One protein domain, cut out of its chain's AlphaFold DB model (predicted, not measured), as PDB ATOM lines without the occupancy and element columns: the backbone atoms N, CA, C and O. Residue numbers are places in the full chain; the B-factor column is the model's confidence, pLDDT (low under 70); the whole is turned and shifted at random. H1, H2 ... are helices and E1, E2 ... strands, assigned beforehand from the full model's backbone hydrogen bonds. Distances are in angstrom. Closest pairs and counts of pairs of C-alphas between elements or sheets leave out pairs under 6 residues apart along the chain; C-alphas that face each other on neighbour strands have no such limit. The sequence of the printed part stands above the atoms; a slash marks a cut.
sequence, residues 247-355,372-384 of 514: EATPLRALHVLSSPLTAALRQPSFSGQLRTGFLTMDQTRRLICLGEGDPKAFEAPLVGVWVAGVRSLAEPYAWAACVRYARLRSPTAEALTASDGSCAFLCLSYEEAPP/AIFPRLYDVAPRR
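This is residues 247 to 355 and 372 to 384 of the 514 residues of an uncharacterized protein of Chrysochromulina tobinii (UniProt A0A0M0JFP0). One strongly twisted sheet of six strands curls round a single long helix, H3, which packs on one face of it. Two very short helices, H1 and H2, graze the sheet near its edge strand E3, and the long loop of residues 328 to 344 lies at one end of the longest axis, with Pro 355 at the other. The printed part has 122 residues, with three named helices and six named strands in the order E1 H1 E2 E3 H2 E4 H3 E5 E6. The sheet is mixed, in the order E1 E6 E5 E4 E2 E3, and the class is mixed, helices and strands. The whole is compact, with a radius of gyration of the C-alphas of 13.5 A and spans of 39 by 28 by 25 A.

E1, residues 247 to 251, begins at C-alpha 247, (188.885, 167.187, 218.660). H1 is residues 260 to 264. E2, residues 275 to 281, is 19.9 A long, and E3 is residues 287 to 291. H2 is residues 296 to 299. E4, residues 302 to 310, is 22.0 A long. H3, residues 316 to 327, is 16.3 A long and begins at C-alpha 316, (178.843, 165.391, 209.230). E5, residues 345 to 351, is 18.4 A long. E6, residues 374 to 382, is 24.5 A long and ends at C-alpha 382, (192.010, 162.023, 216.444).

In the sheet, E1 and E6 are antiparallel, with N 249 and O 379 2.8 A apart. E6 and E5 are antiparallel, with N 347 and O 378 at 2.9 A. E5 and E4 are parallel at 20 degrees, with N 348 and O 305 at 2.9 A. E4 and E2 are antiparallel, with N 279 and O 304 at 2.8 A. E2 and E3 form an antiparallel hairpin, with N 290 and O 278 at 2.8 A. E4, H3 and E5 make a strand-helix-strand unit, two parallel neighbour strands with a helix between, and its crossover is right-handed. E3, H2 and E4 make a split unit, with E2 between its strands, also right-handed. H3 on one face of the sheet makes two layers; its closest C-alphas to E4 are Ala 318 and Val 307, 6.2 A apart. H1 only grazes the sheet with residues 260 to 262, and H2 with residues 296 to 298. H1 and H3 have every O i to N i+4 pair within hydrogen-bond range; H2 is too short for one.

The C-alphas farthest apart, of Pro 331 and Pro 355, are 41.0 A apart. Residues 356 to 371 are not printed, and C-alphas 355 and 372 are 10.4 A apart across this cut. The link from H3 to E5 is long. Mean pLDDT of the printed part is 81.7; it is under 70 for 23 residues, among them 329 to 343.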
ATOM      1  N   GLU A 247     188.925 165.970 217.860       91.75
ATOM      2  CA  GLU A 247     188.885 167.187 218.660       91.75
ATOM      3  C   GLU A 247     189.510 168.325 217.868       91.75
ATOM      4  O   GLU A 247     190.673 168.246 217.492       91.75
ATOM      5  N   ALA A 248     188.715 169.355 217.588       93.00
ATOM      6  CA  ALA A 248     189.093 170.502 216.781       93.00
ATOM      7  C   ALA A 248     189.250 171.742 217.669       93.00
ATOM      8  O   ALA A 248     188.271 172.333 218.129       93.00
ATOM      9  N   THR A 249     190.493 172.142 217.905       92.69
ATOM     10  CA  THR A 249     190.852 173.299 218.730       92.69
ATOM     11  C   THR A 249     191.027 174.531 217.840       92.69
ATOM     12  O   THR A 249     191.875 174.499 216.950       92.69
ATOM     13  N   PRO A 250     190.259 175.621 218.023       93.38
ATOM     14  CA  PRO A 250     190.363 176.799 217.163       93.38
ATOM     15  C   PRO A 250     191.721 177.498 217.332       93.38
ATOM     16  O   PRO A 250     192.140 177.798 218.450       93.38
ATOM     17  N   LEU A 251     192.380 177.797 216.211       91.06
ATOM     18  CA  LEU A 251     193.691 178.443 216.140       91.06
ATOM     19  C   LEU A 251     193.610 179.859 215.563       91.06
ATOM     20  O   LEU A 251     192.656 180.240 214.877       91.06
ATOM     21  N   ARG A 252     194.679 180.639 215.768       88.81
ATOM     22  CA  ARG A 252     194.900 181.881 215.020       88.81
ATOM     23  C   ARG A 252     195.056 181.561 213.532       88.81
ATOM     24  O   ARG A 252     195.828 180.683 213.160       88.81
ATOM     25  N   ALA A 253     194.339 182.298 212.685       81.38
ATOM     26  CA  ALA A 253     194.385 182.107 211.240       81.38
ATOM     27  C   ALA A 253     195.816 182.263 210.695       81.38
ATOM     28  O   ALA A 253     196.430 183.324 210.817       81.38
ATOM     29  N   LEU A 254     196.327 181.204 210.063       86.06
ATOM     30  CA  LEU A 254     197.559 181.251 209.278       86.06
ATOM     31  C   LEU A 254     197.305 181.935 207.930       86.06
ATOM     32  O   LEU A 254     196.193 181.930 207.397       86.06
ATOM     33  N   HIS A 255     198.359 182.495 207.337       88.88
ATOM     34  CA  HIS A 255     198.272 183.099 206.011       88.88
ATOM     35  C   HIS A 255     198.013 182.031 204.941       88.88
ATOM     36  O   HIS A 255     198.896 181.244 204.609       88.88
ATOM     37  N   VAL A 256     196.810 182.041 204.369       91.19
ATOM     38  CA  VAL A 256     196.452 181.246 203.187       91.19
ATOM     39  C   VAL A 256     196.905 181.988 201.929       91.19
ATOM     40  O   VAL A 256     196.554 183.158 201.746       91.19
ATOM     41  N   LEU A 257     197.671 181.329 201.056       90.69
ATOM     42  CA  LEU A 257     198.077 181.900 199.773       90.69
ATOM     43  C   LEU A 257     196.866 182.144 198.864       90.69
ATOM     44  O   LEU A 257     195.934 181.341 198.777       90.69
ATOM     45  N   SER A 258     196.902 183.277 198.162       87.88
ATOM     46  CA  SER A 258     195.904 183.610 197.150       87.88
ATOM     47  C   SER A 258     196.105 182.722 195.923       87.88
ATOM     48  O   SER A 258     197.180 182.716 195.325       87.88
ATOM     49  N   SER A 259     195.072 181.972 195.557       89.00
ATOM     50  CA  SER A 259     195.002 181.141 194.359       89.00
ATOM     51  C   SER A 259     193.587 181.224 193.774       89.00
ATOM     52  O   SER A 259     192.667 181.657 194.473       89.00
ATOM     53  N   PRO A 260     193.360 180.789 192.519       90.50
ATOM     54  CA  PRO A 260     192.011 180.719 191.960       90.50
ATOM     55  C   PRO A 260     191.050 179.905 192.839       90.50
ATOM     56  O   PRO A 260     189.907 180.309 193.025       90.50
ATOM     57  N   LEU A 261     191.534 178.818 193.458       90.44
ATOM     58  CA  LEU A 261     190.757 178.015 194.404       90.44
ATOM     59  C   LEU A 261     190.426 178.800 195.681       90.44
ATOM     60  O   LEU A 261     189.261 178.881 196.052       90.44
ATOM     61  N   THR A 262     191.401 179.434 196.340       90.56
ATOM     62  CA  THR A 262     191.134 180.148 197.607       90.56
ATOM     63  C   THR A 262     190.342 181.443 197.410       90.56
ATOM     64  O   THR A 262     189.665 181.888 198.337       90.56
ATOM     65  N   ALA A 263     190.366 182.019 196.204       88.56
ATOM     66  CA  ALA A 263     189.462 183.085 195.781       88.56
ATOM     67  C   ALA A 263     188.036 182.570 195.516       88.56
ATOM     68  O   ALA A 263     187.076 183.237 195.906       88.56
ATOM     69  N   ALA A 264     187.893 181.390 194.897       87.94
ATOM     70  CA  ALA A 264     186.609 180.744 194.624       87.94
ATOM     71  C   ALA A 264     185.894 180.287 195.908       87.94
ATOM     72  O   ALA A 264     184.719 180.590 196.082       87.94
ATOM     73  N   LEU A 265     186.612 179.670 196.857       88.12
ATOM     74  CA  LEU A 265     186.073 179.229 198.158       88.12
ATOM     75  C   LEU A 265     185.541 180.378 199.040       88.12
ATOM     76  O   LEU A 265     184.843 180.129 200.017       88.12
ATOM     77  N   ARG A 266     185.859 181.636 198.708       85.56
ATOM     78  CA  ARG A 266     185.321 182.840 199.369       85.56
ATOM     79  C   ARG A 266     184.116 183.450 198.645       85.56
ATOM     80  O   ARG A 266     183.545 184.414 199.147       85.56
ATOM     81  N   GLN A 267     183.747 182.950 197.464       83.25
ATOM     82  CA  GLN A 267     182.603 183.466 196.716       83.25
ATOM     83  C   GLN A 267     181.291 182.908 197.283       83.25
ATOM     84  O   GLN A 267     181.187 181.694 197.462       83.25
ATOM     85  N   PRO A 268     180.237 183.732 197.436       74.62
ATOM     86  CA  PRO A 268     178.906 183.247 197.806       74.62
ATOM     87  C   PRO A 268     178.326 182.198 196.843       74.62
ATOM     88  O   PRO A 268     177.443 181.446 197.226       74.62
ATOM     89  N   SER A 269     178.830 182.083 195.608       72.38
ATOM     90  CA  SER A 269     178.445 181.017 194.668       72.38
ATOM     91  C   SER A 269     178.898 179.606 195.081       72.38
ATOM     92  O   SER A 269     178.412 178.629 194.512       72.38
ATOM     93  N   PHE A 270     179.802 179.494 196.061       69.69
ATOM     94  CA  PHE A 270     180.195 178.236 196.703       69.69
ATOM     95  C   PHE A 270     179.429 177.966 198.011       69.69
ATOM     96  O   PHE A 270     179.561 176.879 198.573       69.69
ATOM     97  N   SER A 271     178.584 178.903 198.462       67.88
ATOM     98  CA  SER A 271     177.612 178.675 199.539       67.88
ATOM     99  C   SER A 271     176.704 177.491 199.181       67.88
ATOM    100  O   SER A 271     176.301 177.317 198.027       67.88
ATOM    101  N   GLY A 272     176.453 176.623 200.155       67.06
ATOM    102  CA  GLY A 272     175.742 175.360 200.019       67.06
ATOM    103  C   GLY A 272     176.494 174.268 199.254       67.06
ATOM    104  O   GLY A 272     176.096 173.116 199.337       67.06
ATOM    105  N   GLN A 273     177.577 174.541 198.519       80.38
ATOM    106  CA  GLN A 273     178.291 173.492 197.780       80.38
ATOM    107  C   GLN A 273     179.326 172.794 198.664       80.38
ATOM    108  O   GLN A 273     180.468 173.243 198.749       80.38
ATOM    109  N   LEU A 274     178.933 171.665 199.264       85.56
ATOM    110  CA  LEU A 274     179.833 170.788 200.019       85.56
ATOM    111  C   LEU A 274     181.055 170.397 199.179       85.56
ATOM    112  O   LEU A 274     180.942 169.686 198.177       85.56
ATOM    113  N   ARG A 275     182.226 170.891 199.586       89.25
ATOM    114  CA  ARG A 275     183.517 170.622 198.944       89.25
ATOM    115  C   ARG A 275     184.609 170.476 199.992       89.25
ATOM    116  O   ARG A 275     184.589 171.146 201.021       89.25
ATOM    117  N   THR A 276     185.587 169.640 199.686       93.31
ATOM    118  CA  THR A 276     186.760 169.398 200.521       93.31
ATOM    119  C   THR A 276     188.012 169.312 199.652       93.31
ATOM    120  O   THR A 276     187.928 169.257 198.422       93.31
ATOM    121  N   GLY A 277     189.175 169.299 200.287       92.69
ATOM    122  CA  GLY A 277     190.461 169.037 199.657       92.69
ATOM    123  C   GLY A 277     191.593 169.131 200.671       92.69
ATOM    124  O   GLY A 277     191.363 169.186 201.879       92.69
ATOM    125  N   PHE A 278     192.829 169.144 200.191       91.88
ATOM    126  CA  PHE A 278     194.010 169.006 201.039       91.88
ATOM    127  C   PHE A 278     194.723 170.335 201.288       91.88
ATOM    128  O   PHE A 278     194.664 171.260 200.476       91.88
ATOM    129  N   LEU A 279     195.414 170.426 202.421       92.56
ATOM    130  CA  LEU A 279     196.305 171.529 202.763       92.56
ATOM    131  C   LEU A 279     197.762 171.077 202.674       92.56
ATOM    132  O   LEU A 279     198.133 170.045 203.227       92.56
ATOM    133  N   THR A 280     198.602 171.912 202.072       90.56
ATOM    134  CA  THR A 280     200.066 171.856 202.206       90.56
ATOM    135  C   THR A 280     200.599 173.231 202.637       90.56
ATOM    136  O   THR A 280     199.827 174.185 202.784       90.56
ATOM    137  N   MET A 281     201.906 173.347 202.869       88.50
ATOM    138  CA  MET A 281     202.581 174.601 203.211       88.50
ATOM    139  C   MET A 281     203.734 174.896 202.260       88.50
ATOM    140  O   MET A 281     204.454 173.993 201.845       88.50
ATOM    141  N   ASP A 282     203.950 176.181 201.975       85.19
ATOM    142  CA  ASP A 282     205.202 176.636 201.371       85.19
ATOM    143  C   ASP A 282     206.349 176.733 202.400       85.19
ATOM    144  O   ASP A 282     206.154 176.638 203.617       85.19
ATOM    145  N   GLN A 283     207.567 176.992 201.910       80.50
ATOM    146  CA  GLN A 283     208.762 177.231 202.736       80.50
ATOM    147  C   GLN A 283     208.577 178.357 203.776       80.50
ATOM    148  O   GLN A 283     209.298 178.406 204.769       80.50
ATOM    149  N   THR A 284     207.625 179.272 203.555       83.50
ATOM    150  CA  THR A 284     207.318 180.412 204.433       83.50
ATOM    151  C   THR A 284     206.157 180.136 205.397       83.50
ATOM    152  O   THR A 284     205.670 181.065 206.043       83.50
ATOM    153  N   ARG A 285     205.742 178.865 205.528       84.19
ATOM    154  CA  ARG A 285     204.657 178.382 206.405       84.19
ATOM    155  C   ARG A 285     203.280 178.962 206.053       84.19
ATOM    156  O   ARG A 285     202.403 179.069 206.911       84.19
ATOM    157  N   ARG A 286     203.073 179.342 204.789       89.00
ATOM    158  CA  ARG A 286     201.769 179.784 204.281       89.00
ATOM    159  C   ARG A 286     200.988 178.593 203.749       89.00
ATOM    160  O   ARG A 286     201.545 177.749 203.049       89.00
ATOM    161  N   LEU A 287     199.698 178.539 204.068       92.19
ATOM    162  CA  LEU A 287     198.807 177.455 203.661       92.19
ATOM    163  C   LEU A 287     198.469 177.537 202.171       92.19
ATOM    164  O   LEU A 287     198.119 178.602 201.659       92.19
ATOM    165  N   ILE A 288     198.493 176.389 201.504       92.69
ATOM    166  CA  ILE A 288     198.042 176.195 200.128       92.69
ATOM    167  C   ILE A 288     196.897 175.186 200.154       92.69
ATOM    168  O   ILE A 288     197.060 174.082 200.664       92.69
ATOM    169  N   CYS A 289     195.749 175.566 199.591       94.31
ATOM    170  CA  CYS A 289     194.638 174.650 199.343       94.31
ATOM    171  C   CYS A 289     194.846 173.938 197.999       94.31
ATOM    172  O   CYS A 289     195.092 174.605 196.992       94.31
ATOM    173  N   LEU A 290     194.708 172.614 197.999       91.94
ATOM    174  CA  LEU A 290     194.760 171.716 196.843       91.94
ATOM    175  C   LEU A 290     193.405 171.005 196.696       91.94
ATOM    176  O   LEU A 290     192.764 170.698 197.702       91.94
ATOM    177  N   GLY A 291     192.946 170.742 195.473       89.62
ATOM    178  CA  GLY A 291     191.720 169.958 195.247       89.62
ATOM    179  C   GLY A 291     191.897 168.468 195.574       89.62
ATOM    180  O   GLY A 291     193.022 167.978 195.578       89.62
ATOM    181  N   GLU A 292     190.802 167.724 195.794       84.50
ATOM    182  CA  GLU A 292     190.869 166.259 196.011       84.50
ATOM    183  C   GLU A 292     191.555 165.505 194.858       84.50
ATOM    184  O   GLU A 292     192.207 164.495 195.095       84.50
ATOM    185  N   GLY A 293     191.405 165.995 193.622       82.94
ATOM    186  CA  GLY A 293     192.031 165.444 192.414       82.94
ATOM    187  C   GLY A 293     193.207 166.268 191.877       82.94
ATOM    188  O   GLY A 293     193.536 166.140 190.703       82.94
ATOM    189  N   ASP A 294     193.798 167.160 192.678       85.12
ATOM    190  CA  ASP A 294     194.993 167.909 192.268       85.12
ATOM    191  C   ASP A 294     196.209 166.962 192.261       85.12
ATOM    192  O   ASP A 294     196.515 166.399 193.315       85.12
ATOM    193  N   PRO A 295     196.938 166.787 191.138       82.75
ATOM    194  CA  PRO A 295     198.128 165.933 191.091       82.75
ATOM    195  C   PRO A 295     199.152 166.257 192.187       82.75
ATOM    196  O   PRO A 295     199.783 165.361 192.745       82.75
ATOM    197  N   LYS A 296     199.257 167.533 192.585       82.56
ATOM    198  CA  LYS A 296     200.175 167.962 193.645       82.56
ATOM    199  C   LYS A 296     199.785 167.454 195.023       82.56
ATOM    200  O   LYS A 296     200.643 167.433 195.894       82.56
ATOM    201  N   ALA A 297     198.541 167.037 195.256       81.31
ATOM    202  CA  ALA A 297     198.148 166.448 196.534       81.31
ATOM    203  C   ALA A 297     198.808 165.079 196.787       81.31
ATOM    204  O   ALA A 297     198.914 164.670 197.940       81.31
ATOM    205  N   PHE A 298     199.272 164.398 195.733       75.12
ATOM    206  CA  PHE A 298     199.972 163.112 195.829       75.12
ATOM    207  C   PHE A 298     201.494 163.266 195.978       75.12
ATOM    208  O   PHE A 298     202.150 162.371 196.503       75.12
ATOM    209  N   GLU A 299     202.052 164.403 195.552       80.00
ATOM    210  CA  GLU A 299     203.485 164.722 195.649       80.00
ATOM    211  C   GLU A 299     203.822 165.583 196.877       80.00
ATOM    212  O   GLU A 299     204.919 165.499 197.432       80.00
ATOM    213  N   ALA A 300     202.903 166.463 197.285       80.00
ATOM    214  CA  ALA A 300     203.168 167.466 198.302       80.00
ATOM    215  C   ALA A 300     203.033 166.903 199.729       80.00
ATOM    216  O   ALA A 300     202.076 166.191 200.040       80.00
ATOM    217  N   PRO A 301     203.924 167.299 200.652       83.12
ATOM    218  CA  PRO A 301     203.774 167.004 202.069       83.12
ATOM    219  C   PRO A 301     202.542 167.721 202.638       83.12
ATOM    220  O   PRO A 301     202.496 168.953 202.744       83.12
ATOM    221  N   LEU A 302     201.513 166.940 202.963       86.69
ATOM    222  CA  LEU A 302     200.228 167.443 203.441       86.69
ATOM    223  C   LEU A 302     200.267 167.761 204.943       86.69
ATOM    224  O   LEU A 302     200.897 167.057 205.730       86.69
ATOM    225  N   VAL A 303     199.564 168.820 205.341       88.50
ATOM    226  CA  VAL A 303     199.446 169.275 206.741       88.50
ATOM    227  C   VAL A 303     198.013 169.244 207.267       88.50
ATOM    228  O   VAL A 303     197.789 169.557 208.436       88.50
ATOM    229  N   GLY A 304     197.032 168.923 206.420       91.69
ATOM    230  CA  GLY A 304     195.629 168.949 206.806       91.69
ATOM    231  C   GLY A 304     194.633 168.945 205.651       91.69
ATOM    232  O   GLY A 304     194.951 168.598 204.514       91.69
ATOM    233  N   VAL A 305     193.417 169.383 205.964       94.25
ATOM    234  CA  VAL A 305     192.230 169.377 205.102       94.25
ATOM    235  C   VAL A 305     191.582 170.766 205.074       94.25
ATOM    236  O   VAL A 305     191.645 171.506 206.056       94.25
ATOM    237  N   TRP A 306     190.942 171.143 203.972       95.25
ATOM    238  CA  TRP A 306     190.020 172.283 203.942       95.25
ATOM    239  C   TRP A 306     188.613 171.808 203.598       95.25
ATOM    240  O   TRP A 306     188.457 170.866 202.829       95.25
ATOM    241  N   VAL A 307     187.599 172.466 204.159       93.81
ATOM    242  CA  VAL A 307     186.178 172.151 203.944       93.81
ATOM    243  C   VAL A 307     185.396 173.428 203.649       93.81
ATOM    244  O   VAL A 307     185.721 174.490 204.175       93.81
ATOM    245  N   ALA A 308     184.385 173.345 202.790       90.12
ATOM    246  CA  ALA A 308     183.561 174.472 202.363       90.12
ATOM    247  C   ALA A 308     182.112 174.046 202.094       90.12
ATOM    248  O   ALA A 308     181.835 172.865 201.877       90.12
ATOM    249  N   GLY A 309     181.197 175.021 202.113       82.69
ATOM    250  CA  GLY A 309     179.754 174.786 201.976       82.69
ATOM    251  C   GLY A 309     179.093 174.230 203.243       82.69
ATOM    252  O   GLY A 309     177.958 173.772 203.176       82.69
ATOM    253  N   VAL A 310     179.804 174.256 204.377       82.44
ATOM    254  CA  VAL A 310     179.306 173.845 205.696       82.44
ATOM    255  C   VAL A 310     178.909 175.066 206.529       82.44
ATOM    256  O   VAL A 310     179.567 176.108 206.479       82.44
ATOM    257  N   ARG A 311     177.859 174.940 207.346       80.06
ATOM    258  CA  ARG A 311     177.444 176.002 208.292       80.06
ATOM    259  C   ARG A 311     178.266 176.002 209.579       80.06
ATOM    260  O   ARG A 311     178.286 176.985 210.311       80.06
ATOM    261  N   SER A 312     178.908 174.879 209.888       83.00
ATOM    262  CA  SER A 312     179.769 174.705 211.055       83.00
ATOM    263  C   SER A 312     180.683 173.507 210.846       83.00
ATOM    264  O   SER A 312     180.255 172.498 210.283       83.00
ATOM    265  N   LEU A 313     181.900 173.558 211.393       87.38
ATOM    266  CA  LEU A 313     182.782 172.391 211.473       87.38
ATOM    267  C   LEU A 313     182.128 171.163 212.150       87.38
ATOM    268  O   LEU A 313     182.547 170.039 211.898       87.38
ATOM    269  N   ALA A 314     181.087 171.347 212.970       85.25
ATOM    270  CA  ALA A 314     180.348 170.242 213.583       85.25
ATOM    271  C   ALA A 314     179.572 169.364 212.576       85.25
ATOM    272  O   ALA A 314     179.156 168.266 212.939       85.25
ATOM    273  N   GLU A 315     179.329 169.826 211.341       84.94
ATOM    274  CA  GLU A 315     178.501 169.091 210.377       84.94
ATOM    275  C   GLU A 315     179.146 167.765 209.906       84.94
ATOM    276  O   GLU A 315     180.369 167.685 209.747       84.94
ATOM    277  N   PRO A 316     178.342 166.722 209.595       87.31
ATOM    278  CA  PRO A 316     178.843 165.391 209.230       87.31
ATOM    279  C   PRO A 316     179.820 165.374 208.049       87.31
ATOM    280  O   PRO A 316     180.719 164.538 208.004       87.31
ATOM    281  N   TYR A 317     179.677 166.308 207.104       89.19
ATOM    282  CA  TYR A 317     180.599 166.450 205.974       89.19
ATOM    283  C   TYR A 317     182.007 166.866 206.424       89.19
ATOM    284  O   TYR A 317     182.995 166.277 205.987       89.19
ATOM    285  N   ALA A 318     182.103 167.831 207.343       91.62
ATOM    286  CA  ALA A 318     183.377 168.285 207.889       91.62
ATOM    287  C   ALA A 318     184.048 167.194 208.739       91.62
ATOM    288  O   ALA A 318     185.252 166.967 208.602       91.62
ATOM    289  N   TRP A 319     183.272 166.455 209.542       92.56
ATOM    290  CA  TRP A 319     183.763 165.261 210.235       92.56
ATOM    291  C   TRP A 319     184.318 164.220 209.249       92.56
ATOM    292  O   TRP A 319     185.466 163.801 209.399       92.56
ATOM    293  N   ALA A 320     183.561 163.847 208.210       91.81
ATOM    294  CA  ALA A 320     183.974 162.818 207.254       91.81
ATOM    295  C   ALA A 320     185.239 163.223 206.469       91.81
ATOM    296  O   ALA A 320     186.132 162.400 206.270       91.81
ATOM    297  N   ALA A 321     185.364 164.502 206.100       92.94
ATOM    298  CA  ALA A 321     186.562 165.060 205.476       92.94
ATOM    299  C   ALA A 321     187.794 164.976 206.393       92.94
ATOM    300  O   ALA A 321     188.875 164.571 205.959       92.94
ATOM    301  N   CYS A 322     187.630 165.296 207.679       93.00
ATOM    302  CA  CYS A 322     188.710 165.194 208.656       93.00
ATOM    303  C   CYS A 322     189.074 163.730 208.974       93.00
ATOM    304  O   CYS A 322     190.253 163.424 209.128       93.00
ATOM    305  N   VAL A 323     188.108 162.803 209.013       90.12
ATOM    306  CA  VAL A 323     188.371 161.357 209.169       90.12
ATOM    307  C   VAL A 323     189.122 160.795 207.964       90.12
ATOM    308  O   VAL A 323     190.070 160.033 208.143       90.12
ATOM    309  N   ARG A 324     188.747 161.198 206.746       88.88
ATOM    310  CA  ARG A 324     189.464 160.851 205.512       88.88
ATOM    311  C   ARG A 324     190.916 161.328 205.552       88.88
ATOM    312  O   ARG A 324     191.813 160.561 205.219       88.88
ATOM    313  N   TYR A 325     191.167 162.546 206.037       87.88
ATOM    314  CA  TYR A 325     192.536 163.014 206.267       87.88
ATOM    315  C   TYR A 325     193.268 162.197 207.343       87.88
ATOM    316  O   TYR A 325     194.387 161.756 207.112       87.88
ATOM    317  N   ALA A 326     192.635 161.924 208.485       85.00
ATOM    318  CA  ALA A 326     193.235 161.137 209.566       85.00
ATOM    319  C   ALA A 326     193.574 159.684 209.164       85.00
ATOM    320  O   ALA A 326     194.424 159.057 209.792       85.00
ATOM    321  N   ARG A 327     192.911 159.140 208.131       80.50
ATOM    322  CA  ARG A 327     193.193 157.816 207.548       80.50
ATOM    323  C   ARG A 327     194.266 157.837 206.456       80.50
ATOM    324  O   ARG A 327     194.863 156.794 206.189       80.50
ATOM    325  N   LEU A 328     194.529 158.987 205.832       74.12
ATOM    326  CA  LEU A 328     195.589 159.128 204.838       74.12
ATOM    327  C   LEU A 328     196.955 158.996 205.518       74.12
ATOM    328  O   LEU A 328     197.421 159.907 206.204       74.12
ATOM    329  N   ARG A 329     197.627 157.863 205.280       57.94
ATOM    330  CA  ARG A 329     199.024 157.633 205.676       57.94
ATOM    331  C   ARG A 329     199.964 158.503 204.839       57.94
ATOM    332  O   ARG A 329     200.589 158.049 203.887       57.94
ATOM    333  N   SER A 330     200.021 159.783 205.184       53.91
ATOM    334  CA  SER A 330     201.019 160.717 204.677       53.91
ATOM    335  C   SER A 330     202.292 160.612 205.528       53.91
ATOM    336  O   SER A 330     202.192 160.799 206.745       53.91
ATOM    337  N   PRO A 331     203.493 160.495 204.925       50.19
ATOM    338  CA  PRO A 331     204.779 160.613 205.631       50.19
ATOM    339  C   PRO A 331     204.992 161.964 206.339       50.19
ATOM    340  O   PRO A 331     206.032 162.203 206.956       50.19
ATOM    341  N   THR A 332     204.049 162.897 206.190       53.28
ATOM    342  CA  THR A 332     204.023 164.201 206.862       53.28
ATOM    343  C   THR A 332     203.081 164.193 208.066       53.28
ATOM    344  O   THR A 332     203.409 164.809 209.076       53.28
ATOM    345  N   ALA A 333     201.969 163.449 208.009       53.28
ATOM    346  CA  ALA A 333     201.037 163.296 209.129       53.28
ATOM    347  C   ALA A 333     201.703 162.599 210.328       53.28
ATOM    348  O   ALA A 333     201.567 163.066 211.456       53.28
ATOM    349  N   GLU A 334     202.513 161.566 210.071       50.16
ATOM    350  CA  GLU A 334     203.303 160.852 211.090       50.16
ATOM    351  C   GLU A 334     204.314 161.756 211.818       50.16
ATOM    352  O   GLU A 334     204.658 161.513 212.971       50.16
ATOM    353  N   ALA A 335     204.765 162.839 211.176       48.72
ATOM    354  CA  ALA A 335     205.706 163.795 211.760       48.72
ATOM    355  C   ALA A 335     205.033 164.998 212.444       48.72
ATOM    356  O   ALA A 335     205.731 165.891 212.924       48.72
ATOM    357  N   LEU A 336     203.696 165.048 212.476       58.88
ATOM    358  CA  LEU A 336     202.907 166.134 213.071       58.88
ATOM    359  C   LEU A 336     202.222 165.706 214.373       58.88
ATOM    360  O   LEU A 336     201.139 166.181 214.728       58.88
ATOM    361  N   THR A 337     202.898 164.842 215.127       57.00
ATOM    362  CA  THR A 337     202.454 164.394 216.443       57.00
ATOM    363  C   THR A 337     202.144 165.568 217.384       57.00
ATOM    364  O   THR A 337     202.819 166.604 217.434       57.00
ATOM    365  N   ALA A 338     201.036 165.433 218.100       56.00
ATOM    366  CA  ALA A 338     200.673 166.239 219.249       56.00
ATOM    367  C   ALA A 338     201.443 165.763 220.490       56.00
ATOM    368  O   ALA A 338     202.127 164.738 220.475       56.00
ATOM    369  N   SER A 339     201.329 166.515 221.583       50.34
ATOM    370  CA  SER A 339     202.006 166.228 222.855       50.34
ATOM    371  C   SER A 339     201.588 164.906 223.514       50.34
ATOM    372  O   SER A 339     202.260 164.458 224.435       50.34
ATOM    373  N   ASP A 340     200.494 164.290 223.062       50.44
ATOM    374  CA  ASP A 340     199.998 162.976 223.489       50.44
ATOM    375  C   ASP A 340     200.375 161.832 222.518       50.44
ATOM    376  O   ASP A 340     199.937 160.693 222.688       50.44
ATOM    377  N   GLY A 341     201.159 162.131 221.475       55.78
ATOM    378  CA  GLY A 341     201.534 161.190 220.418       55.78
ATOM    379  C   GLY A 341     200.462 160.951 219.346       55.78
ATOM    380  O   GLY A 341     200.697 160.156 218.436       55.78
ATOM    381  N   SER A 342     199.300 161.613 219.395       59.75
ATOM    382  CA  SER A 342     198.310 161.547 218.307       59.75
ATOM    383  C   SER A 342     198.775 162.360 217.090       59.75
ATOM    384  O   SER A 342     199.381 163.416 217.240       59.75
ATOM    385  N   CYS A 343     198.527 161.896 215.862       69.62
ATOM    386  CA  CYS A 343     198.871 162.667 214.658       69.62
ATOM    387  C   CYS A 343     197.856 163.802 214.462       69.62
ATOM    388  O   CYS A 343     196.733 163.552 214.018       69.62
ATOM    389  N   ALA A 344     198.236 165.034 214.807       79.81
ATOM    390  CA  ALA A 344     197.371 166.203 214.686       79.81
ATOM    391  C   ALA A 344     197.599 166.941 213.359       79.81
ATOM    392  O   ALA A 344     198.708 166.985 212.825       79.81
ATOM    393  N   PHE A 345     196.539 167.533 212.822       88.75
ATOM    394  CA  PHE A 345     196.533 168.146 211.497       88.75
ATOM    395  C   PHE A 345     195.622 169.369 211.441       88.75
ATOM    396  O   PHE A 345     194.725 169.536 212.261       88.75
ATOM    397  N   LEU A 346     195.827 170.231 210.450       92.50
ATOM    398  CA  LEU A 346     195.021 171.436 210.297       92.50
ATOM    399  C   LEU A 346     193.679 171.149 209.618       92.50
ATOM    400  O   LEU A 346     193.614 170.431 208.622       92.50
ATOM    401  N   CYS A 347     192.612 171.791 210.088       95.00
ATOM    402  CA  CYS A 347     191.373 171.931 209.328       95.00
ATOM    403  C   CYS A 347     191.091 173.408 209.040       95.00
ATOM    404  O   CYS A 347     191.016 174.219 209.964       95.00
ATOM    405  N   LEU A 348     190.935 173.758 207.761       95.25
ATOM    406  CA  LEU A 348     190.540 175.093 207.307       95.25
ATOM    407  C   LEU A 348     189.074 175.073 206.853       95.25
ATOM    408  O   LEU A 348     188.764 174.623 205.752       95.25
ATOM    409  N   SER A 349     188.179 175.565 207.704       93.19
ATOM    410  CA  SER A 349     186.735 175.594 207.462       93.19
ATOM    411  C   SER A 349     186.309 176.925 206.848       93.19
ATOM    412  O   SER A 349     186.509 177.980 207.447       93.19
ATOM    413  N   TYR A 350     185.719 176.887 205.656       90.00
ATOM    414  CA  TYR A 350     185.050 178.019 205.018       90.00
ATOM    415  C   TYR A 350     183.574 177.995 205.423       90.00
ATOM    416  O   TYR A 350     182.724 177.472 204.700       90.00
ATOM    417  N   GLU A 351     183.304 178.522 206.619       83.56
ATOM    418  CA  GLU A 351     181.966 178.547 207.213       83.56
ATOM    419  C   GLU A 351     181.123 179.678 206.620       83.56
ATOM    420  O   GLU A 351     181.597 180.805 206.417       83.56
ATOM    421  N   GLU A 352     179.851 179.386 206.374       72.81
ATOM    422  CA  GLU A 352     178.861 180.407 206.047       72.81
ATOM    423  C   GLU A 352     178.583 181.285 207.269       72.81
ATOM    424  O   GLU A 352     178.359 180.781 208.372       72.81
ATOM    425  N   ALA A 353     178.562 182.608 207.085       61.78
ATOM    426  CA  ALA A 353     178.097 183.501 208.137       61.78
ATOM    427  C   ALA A 353     176.639 183.149 208.505       61.78
ATOM    428  O   ALA A 353     175.805 183.034 207.598       61.78
ATOM    429  N   PRO A 354     176.303 182.993 209.802       57.38
ATOM    430  CA  PRO A 354     174.919 182.805 210.210       57.38
ATOM    431  C   PRO A 354     174.087 184.016 209.760       57.38
ATOM    432  O   PRO A 354     174.603 185.135 209.756       57.38
ATOM    433  N   PRO A 355     172.806 183.836 209.390       54.56
ATOM    434  CA  PRO A 355     171.944 184.968 209.075       54.56
ATOM    435  C   PRO A 355     171.839 185.896 210.298       54.56
ATOM    436  O   PRO A 355     171.587 185.410 211.400       54.56
ATOM    437  N   ALA A 372     179.330 186.863 204.127       62.81
ATOM    438  CA  ALA A 372     180.773 186.804 203.982       62.81
ATOM    439  C   ALA A 372     181.283 185.450 204.499       62.81
ATOM    440  O   ALA A 372     181.102 185.114 205.668       62.81
ATOM    441  N   ILE A 373     181.906 184.667 203.618       73.38
ATOM    442  CA  ILE A 373     182.488 183.367 203.964       73.38
ATOM    443  C   ILE A 373     183.860 183.611 204.593       73.38
ATOM    444  O   ILE A 373     184.775 184.120 203.934       73.38
ATOM    445  N   PHE A 374     184.016 183.243 205.865       71.94
ATOM    446  CA  PHE A 374     185.248 183.472 206.617       71.94
ATOM    447  C   PHE A 374     185.996 182.156 206.867       71.94
ATOM    448  O   PHE A 374     185.444 181.258 207.504       71.94
ATOM    449  N   PRO A 375     187.264 182.032 206.430       88.44
ATOM    450  CA  PRO A 375     188.073 180.865 206.747       88.44
ATOM    451  C   PRO A 375     188.444 180.850 208.237       88.44
ATOM    452  O   PRO A 375     189.055 181.795 208.743       88.44
ATOM    453  N   ARG A 376     188.123 179.754 208.924       91.25
ATOM    454  CA  ARG A 376     188.520 179.456 210.306       91.25
ATOM    455  C   ARG A 376     189.492 178.286 210.323       91.25
ATOM    456  O   ARG A 376     189.320 177.335 209.567       91.25
ATOM    457  N   LEU A 377     190.517 178.364 211.168       94.00
ATOM    458  CA  LEU A 377     191.560 177.345 211.270       94.00
ATOM    459  C   LEU A 377     191.455 176.606 212.605       94.00
ATOM    460  O   LEU A 377     191.256 177.237 213.644       94.00
ATOM    461  N   TYR A 378     191.637 175.290 212.572       93.75
ATOM    462  CA  TYR A 378     191.591 174.416 213.738       93.75
ATOM    463  C   TYR A 378     192.783 173.451 213.737       93.75
ATOM    464  O   TYR A 378     193.158 172.955 212.675       93.75
ATOM    465  N   ASP A 379     193.344 173.163 214.913       91.62
ATOM    466  CA  ASP A 379     194.208 172.000 215.158       91.62
ATOM    467  C   ASP A 379     193.286 170.813 215.453       91.62
ATOM    468  O   ASP A 379     192.476 170.883 216.380       91.62
ATOM    469  N   VAL A 380     193.352 169.756 214.649       91.12
ATOM    470  CA  VAL A 380     192.469 168.591 214.746       91.12
ATOM    471  C   VAL A 380     193.272 167.370 215.167       91.12
ATOM    472  O   VAL A 380     194.191 166.955 214.465       91.12
ATOM    473  N   ALA A 381     192.899 166.777 216.301       88.06
ATOM    474  CA  ALA A 381     193.512 165.567 216.838       88.06
ATOM    475  C   ALA A 381     192.501 164.399 216.853       88.06
ATOM    476  O   ALA A 381     191.371 164.568 217.331       88.06
ATOM    477  N   PRO A 382     192.857 163.205 216.344       85.12
ATOM    478  CA  PRO A 382     192.010 162.023 216.444       85.12
ATOM    479  C   PRO A 382     192.061 161.429 217.857       85.12
ATOM    480  O   PRO A 382     193.130 161.099 218.369       85.12
ATOM    481  N   ARG A 383     190.896 161.225 218.482       81.25
ATOM    482  CA  ARG A 383     190.812 160.565 219.793       81.25
ATOM    483  C   ARG A 383     190.789 159.044 219.619       81.25
ATOM    484  O   ARG A 383     190.052 158.524 218.782       81.25
ATOM    485  N   ARG A 384     191.571 158.323 220.436       68.75
ATOM    486  CA  ARG A 384     191.582 156.846 220.451       68.75
ATOM    487  C   ARG A 384     190.186 156.296 220.753       68.75
ATOM    488  O   ARG A 384     189.486 156.822 221.617       68.75
TER     489      ARG A 384